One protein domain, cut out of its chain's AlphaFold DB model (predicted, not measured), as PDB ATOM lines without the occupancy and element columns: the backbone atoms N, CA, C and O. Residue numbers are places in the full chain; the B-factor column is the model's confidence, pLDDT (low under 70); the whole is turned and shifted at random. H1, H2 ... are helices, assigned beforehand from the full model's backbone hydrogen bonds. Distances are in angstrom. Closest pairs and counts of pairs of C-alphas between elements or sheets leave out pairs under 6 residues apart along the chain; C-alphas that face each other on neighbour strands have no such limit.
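What this domain is: This is residues 22 to 69 of the 145 residues of the protein "Thg1C domain-containing protein" of Malassezia sympodialis (strain ATCC 42132) (UniProt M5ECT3). A free helical arm, H1, sticks out from a small, loose head in which H2 and H3 stand nearly at right angles to each other, with few contacts between them; after H3 a short tail, residues 63 to 69, folds back. The arm makes much of the length, and residues 22 to 44 stand free, of which 22 to 33 belong to H1 and 39 to 44 to H2. The printed part has 48 residues, with three named helices in the order H1, H2, H3 and no named strand, and its class is all helix. The whole is loose, with a radius of gyration of the C-alphas of 13.1 A, and it spans 38 by 27 by 17 A along its three main axes.

Where its parts are: Find C-alpha 22 at (112.048, 141.124, 132.729); from there H1, residues 22 to 33, runs 16.8 A from first to last C-alpha and ends with C-alpha 33 at (103.215, 127.619, 137.386). Read on through residues 34 to 38 to C-alpha 39 at (101.978, 112.480, 133.891), where H2, residues 39 to 46, begins; it is 10.1 A long. After residues 47 to 50 comes H3, residues 51 to 62, which is 16.1 A long and ends with C-alpha 62 at (88.043, 115.674, 146.342). Residues 63 to 69 follow H3 to the end of the printed part.

How they stand to each other: Start with H1, which touches no helix. It is apart from H2, though the two follow each other in the chain, and it is also apart from H3. Next look at H2 and H3, which are close but not clearly touching, with 1 pair of C-alphas within 8 A. That closest pair is Leu 46 and Lys 54, whose C-alphas are 7.2 A apart. The lines of H2 and H3 are about perpendicular, at 77 degrees, and their centres are 14.2 A apart. In the backbones of H1, H2 and H3, every pair of O i and N i+4 is within hydrogen-bond range.

The domain as a whole: The two C-alphas farthest apart are those of Lys 22 and Gln 61, at 38.4 A, while the first and last printed C-alphas, those of Lys 22 and Leu 69, are 29.1 A apart. The printed part has no cut. The links from H1 to H2 and from H2 to H3 are both tight, with 5 and 4 residues between the helices. Read the B-factor column for the model's confidence: the mean pLDDT of the printed part is 71.9. It is under 70 at 16 residues, namely 23, 26, 30, 32 to 43 and 45. The mean pLDDT is 70 for H1, 64 for H2 and 79 for H3.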
ATOM      1  N   LYS A  22     113.315 141.670 133.215       72.50
ATOM      2  CA  LYS A  22     112.048 141.124 132.729       72.50
ATOM      3  C   LYS A  22     112.127 139.605 132.607       72.50
ATOM      4  O   LYS A  22     111.266 138.926 133.154       72.50
ATOM      5  N   GLU A  23     113.184 139.068 131.990       68.81
ATOM      6  CA  GLU A  23     113.301 137.612 131.832       68.81
ATOM      7  C   GLU A  23     113.458 136.892 133.178       68.81
ATOM      8  O   GLU A  23     112.990 135.767 133.333       68.81
ATOM      9  N   VAL A  24     114.053 137.549 134.179       71.00
ATOM     10  CA  VAL A  24     114.122 137.019 135.549       71.00
ATOM     11  C   VAL A  24     112.721 136.889 136.159       71.00
ATOM     12  O   VAL A  24     112.401 135.853 136.742       71.00
ATOM     13  N   ARG A  25     111.868 137.915 136.016       72.44
ATOM     14  CA  ARG A  25     110.474 137.874 136.497       72.44
ATOM     15  C   ARG A  25     109.668 136.796 135.779       72.44
ATOM     16  O   ARG A  25     109.002 136.002 136.440       72.44
ATOM     17  N   ASP A  26     109.794 136.728 134.455       68.31
ATOM     18  CA  ASP A  26     109.111 135.731 133.628       68.31
ATOM     19  C   ASP A  26     109.538 134.303 134.016       68.31
ATOM     20  O   ASP A  26     108.697 133.410 134.135       68.31
ATOM     21  N   TYR A  27     110.826 134.085 134.306       71.31
ATOM     22  CA  TYR A  27     111.326 132.801 134.798       71.31
ATOM     23  C   TYR A  27     110.710 132.407 136.145       71.31
ATOM     24  O   TYR A  27     110.271 131.266 136.307       71.31
ATOM     25  N   PHE A  28     110.643 133.330 137.109       70.62
ATOM     26  CA  PHE A  28     110.017 133.050 138.402       70.62
ATOM     27  C   PHE A  28     108.520 132.755 138.267       70.62
ATOM     28  O   PHE A  28     108.040 131.802 138.882       70.62
ATOM     29  N   ALA A  29     107.808 133.503 137.419       70.88
ATOM     30  CA  ALA A  29     106.403 133.244 137.115       70.88
ATOM     31  C   ALA A  29     106.209 131.847 136.499       70.88
ATOM     32  O   ALA A  29     105.326 131.098 136.917       70.88
ATOM     33  N   TRP A  30     107.080 131.454 135.564       69.50
ATOM     34  CA  TRP A  30     107.052 130.123 134.960       69.50
ATOM     35  C   TRP A  30     107.306 129.008 135.984       69.50
ATOM     36  O   TRP A  30     106.544 128.045 136.038       69.50
ATOM     37  N   ARG A  31     108.323 129.143 136.850       72.75
ATOM     38  CA  ARG A  31     108.609 128.151 137.906       72.75
ATOM     39  C   ARG A  31     107.482 128.032 138.930       72.75
ATOM     40  O   ARG A  31     107.293 126.953 139.477       72.75
ATOM     41  N   GLN A  32     106.741 129.110 139.185       66.50
ATOM     42  CA  GLN A  32     105.574 129.091 140.069       66.50
ATOM     43  C   GLN A  32     104.375 128.352 139.446       66.50
ATOM     44  O   GLN A  32     103.551 127.810 140.178       66.50
ATOM     45  N   ALA A  33     104.282 128.307 138.114       65.44
ATOM     46  CA  ALA A  33     103.215 127.619 137.386       65.44
ATOM     47  C   ALA A  33     103.482 126.115 137.145       65.44
ATOM     48  O   ALA A  33     102.568 125.387 136.759       65.44
ATOM     49  N   ASP A  34     104.716 125.650 137.350       57.41
ATOM     50  CA  ASP A  34     105.153 124.282 137.053       57.41
ATOM     51  C   ASP A  34     104.800 123.320 138.210       57.41
ATOM     52  O   ASP A  34     105.301 123.461 139.325       57.41
ATOM     53  N   SER A  35     103.915 122.339 137.973       56.38
ATOM     54  CA  SER A  35     103.441 121.388 138.998       56.38
ATOM     55  C   SER A  35     103.739 119.934 138.616       56.38
ATOM     56  O   SER A  35     103.318 119.482 137.553       56.38
ATOM     57  N   GLY A  36     104.398 119.179 139.501       62.16
ATOM     58  CA  GLY A  36     104.764 117.774 139.276       62.16
ATOM     59  C   GLY A  36     103.799 116.768 139.917       62.16
ATOM     60  O   GLY A  36     103.737 116.670 141.142       62.16
ATOM     61  N   LYS A  37     103.093 115.979 139.093       48.91
ATOM     62  CA  LYS A  37     102.432 114.701 139.440       48.91
ATOM     63  C   LYS A  37     102.468 113.763 138.223       48.91
ATOM     64  O   LYS A  37     102.708 114.221 137.111       48.91
ATOM     65  N   SER A  38     102.270 112.459 138.440       60.69
ATOM     66  CA  SER A  38     102.468 111.423 137.413       60.69
ATOM     67  C   SER A  38     101.652 111.682 136.153       60.69
ATOM     68  O   SER A  38     100.436 111.863 136.209       60.69
ATOM     69  N   GLU A  39     102.353 111.657 135.028       50.47
ATOM     70  CA  GLU A  39     101.978 112.480 133.891       50.47
ATOM     71  C   GLU A  39     100.698 112.005 133.223       50.47
ATOM     72  O   GLU A  39      99.792 112.795 133.065       50.47
ATOM     73  N   ARG A  40     100.565 110.729 132.865       58.28
ATOM     74  CA  ARG A  40      99.665 110.348 131.767       58.28
ATOM     75  C   ARG A  40      98.166 110.552 132.023       58.28
ATOM     76  O   ARG A  40      97.522 111.272 131.273       58.28
ATOM     77  N   GLU A  41      97.608 109.943 133.065       57.28
ATOM     78  CA  GLU A  41      96.155 109.963 133.320       57.28
ATOM     79  C   GLU A  41      95.684 111.307 133.901       57.28
ATOM     80  O   GLU A  41      94.645 111.846 133.511       57.28
ATOM     81  N   ALA A  42      96.503 111.898 134.778       61.94
ATOM     82  CA  ALA A  42      96.274 113.245 135.283       61.94
ATOM     83  C   ALA A  42      96.403 114.281 134.156       61.94
ATOM     84  O   ALA A  42      95.580 115.185 134.074       61.94
ATOM     85  N   HIS A  43      97.382 114.138 133.255       63.50
ATOM     86  CA  HIS A  43      97.500 114.982 132.069       63.50
ATOM     87  C   HIS A  43      96.285 114.813 131.171       63.50
ATOM     88  O   HIS A  43      95.693 115.821 130.837       63.50
ATOM     89  N   ASP A  44      95.861 113.600 130.820       72.94
ATOM     90  CA  ASP A  44      94.713 113.411 129.924       72.94
ATOM     91  C   ASP A  44      93.417 114.004 130.499       72.94
ATOM     92  O   ASP A  44      92.648 114.616 129.762       72.94
ATOM     93  N   THR A  45      93.226 113.920 131.818       68.56
ATOM     94  CA  THR A  45      92.078 114.525 132.515       68.56
ATOM     95  C   THR A  45      92.177 116.052 132.602       68.56
ATOM     96  O   THR A  45      91.174 116.753 132.509       68.56
ATOM     97  N   LEU A  46      93.383 116.592 132.798       75.06
ATOM     98  CA  LEU A  46      93.609 118.030 132.981       75.06
ATOM     99  C   LEU A  46      93.924 118.760 131.664       75.06
ATOM    100  O   LEU A  46      93.931 119.994 131.628       75.06
ATOM    101  N   LYS A  47      94.210 118.037 130.580       75.56
ATOM    102  CA  LYS A  47      94.610 118.593 129.285       75.56
ATOM    103  C   LYS A  47      93.424 119.303 128.650       75.56
ATOM    104  O   LYS A  47      92.358 118.732 128.477       75.56
ATOM    105  N   GLY A  48      93.643 120.556 128.265       76.38
ATOM    106  CA  GLY A  48      92.602 121.406 127.688       76.38
ATOM    107  C   GLY A  48      91.709 122.084 128.725       76.38
ATOM    108  O   GLY A  48      90.932 122.947 128.333       76.38
ATOM    109  N   THR A  49      91.860 121.766 130.017       82.81
ATOM    110  CA  THR A  49      91.079 122.426 131.068       82.81
ATOM    111  C   THR A  49      91.647 123.790 131.451       82.81
ATOM    112  O   THR A  49      92.869 123.990 131.503       82.81
ATOM    113  N   VAL A  50      90.762 124.731 131.772       82.19
ATOM    114  CA  VAL A  50      91.136 126.053 132.298       82.19
ATOM    115  C   VAL A  50      91.226 126.048 133.828       82.19
ATOM    116  O   VAL A  50      90.757 125.133 134.501       82.19
ATOM    117  N   SER A  51      91.824 127.086 134.418       75.94
ATOM    118  CA  SER A  51      92.014 127.180 135.876       75.94
ATOM    119  C   SER A  51      90.715 127.043 136.682       75.94
ATOM    120  O   SER A  51      90.735 126.462 137.763       75.94
ATOM    121  N   ALA A  52      89.592 127.538 136.149       80.56
ATOM    122  CA  ALA A  52      88.278 127.409 136.782       80.56
ATOM    123  C   ALA A  52      87.794 125.948 136.828       80.56
ATOM    124  O   ALA A  52      87.377 125.473 137.878       80.56
ATOM    125  N   GLU A  53      87.940 125.207 135.731       78.81
ATOM    126  CA  GLU A  53      87.562 123.789 135.655       78.81
ATOM    127  C   GLU A  53      88.433 122.930 136.578       78.81
ATOM    128  O   GLU A  53      87.936 122.043 137.262       78.81
ATOM    129  N   LYS A  54      89.732 123.238 136.694       78.44
ATOM    130  CA  LYS A  54      90.622 122.572 137.662       78.44
ATOM    131  C   LYS A  54      90.190 122.819 139.105       78.44
ATOM    132  O   LYS A  54      90.264 121.909 139.931       78.44
ATOM    133  N   HIS A  55      89.748 124.039 139.414       79.56
ATOM    134  CA  HIS A  55      89.191 124.371 140.723       79.56
ATOM    135  C   HIS A  55      87.920 123.557 140.998       79.56
ATOM    136  O   HIS A  55      87.783 122.980 142.075       79.56
ATOM    137  N   GLU A  56      87.026 123.454 140.016       82.81
ATOM    138  CA  GLU A  56      85.789 122.681 140.122       82.81
ATOM    139  C   GLU A  56      86.052 121.176 140.289       82.81
ATOM    140  O   GLU A  56      85.471 120.560 141.181       82.81
ATOM    141  N   ILE A  57      86.995 120.601 139.534       81.56
ATOM    142  CA  ILE A  57      87.440 119.206 139.684       81.56
ATOM    143  C   ILE A  57      87.961 118.954 141.107       81.56
ATOM    144  O   ILE A  57      87.564 117.980 141.747       81.56
ATOM    145  N   MET A  58      88.810 119.844 141.639       78.31
ATOM    146  CA  MET A  58      89.320 119.733 143.013       78.31
ATOM    147  C   MET A  58      88.205 119.808 144.060       78.31
ATOM    148  O   MET A  58      88.213 119.042 145.028       78.31
ATOM    149  N   PHE A  59      87.233 120.695 143.855       81.25
ATOM    150  CA  PHE A  59      86.130 120.888 144.785       81.25
ATOM    151  C   PHE A  59      85.131 119.724 144.752       81.25
ATOM    152  O   PHE A  59      84.782 119.194 145.803       81.25
ATOM    153  N   GLN A  60      84.702 119.286 143.567       78.75
ATOM    154  CA  GLN A  60      83.667 118.261 143.409       78.75
ATOM    155  C   GLN A  60      84.180 116.844 143.672       78.75
ATOM    156  O   GLN A  60      83.507 116.073 144.349       78.75
ATOM    157  N   GLN A  61      85.357 116.483 143.150       79.88
ATOM    158  CA  GLN A  61      85.852 115.105 143.250       79.88
ATOM    159  C   GLN A  61      86.561 114.827 144.576       79.88
ATOM    160  O   GLN A  61      86.537 113.698 145.062       79.88
ATOM    161  N   PHE A  62      87.189 115.846 145.166       78.06
ATOM    162  CA  PHE A  62      88.043 115.674 146.342       78.06
ATOM    163  C   PHE A  62      87.600 116.510 147.547       78.06
ATOM    164  O   PHE A  62      88.192 116.381 148.617       78.06
ATOM    165  N   GLY A  63      86.578 117.367 147.409       79.38
ATOM    166  CA  GLY A  63      86.141 118.262 148.484       79.38
ATOM    167  C   GLY A  63      87.175 119.335 148.839       79.38
ATOM    168  O   GLY A  63      87.129 119.901 149.930       79.38
ATOM    169  N   ILE A  64      88.140 119.603 147.951       77.12
ATOM    170  CA  ILE A  64      89.258 120.510 148.209       77.12
ATOM    171  C   ILE A  64      88.935 121.882 147.625       77.12
ATOM    172  O   ILE A  64      88.837 122.057 146.413       77.12
ATOM    173  N   ASN A  65      88.838 122.889 148.492       80.81
ATOM    174  CA  ASN A  65      88.815 124.280 148.058       80.81
ATOM    175  C   ASN A  65      90.258 124.768 147.864       80.81
ATOM    176  O   ASN A  65      90.975 124.977 148.846       80.81
ATOM    177  N   TYR A  66      90.662 124.960 146.604       73.81
ATOM    178  CA  TYR A  66      92.012 125.403 146.251       73.81
ATOM    179  C   TYR A  66      92.400 126.700 146.968       73.81
ATOM    180  O   TYR A  66      93.484 126.770 147.533       73.81
ATOM    181  N   ASP A  67      91.511 127.692 147.043       79.31
ATOM    182  CA  ASP A  67      91.811 129.003 147.638       79.31
ATOM    183  C   ASP A  67      92.046 128.940 149.148       79.31
ATOM    184  O   ASP A  67      92.753 129.785 149.704       79.31
ATOM    185  N   LYS A  68      91.495 127.913 149.807       81.31
ATOM    186  CA  LYS A  68      91.712 127.640 151.231       81.31
ATOM    187  C   LYS A  68      92.991 126.855 151.511       81.31
ATOM    188  O   LYS A  68      93.332 126.674 152.678       81.31
ATOM    189  N   LEU A  69      93.708 126.395 150.484       76.38
ATOM    190  CA  LEU A  69      95.004 125.757 150.691       76.38
ATOM    191  C   LEU A  69      96.014 126.768 151.264       76.38
ATOM    192  O   LEU A  69      95.995 127.951 150.881       76.38
TER     193      LEU A  69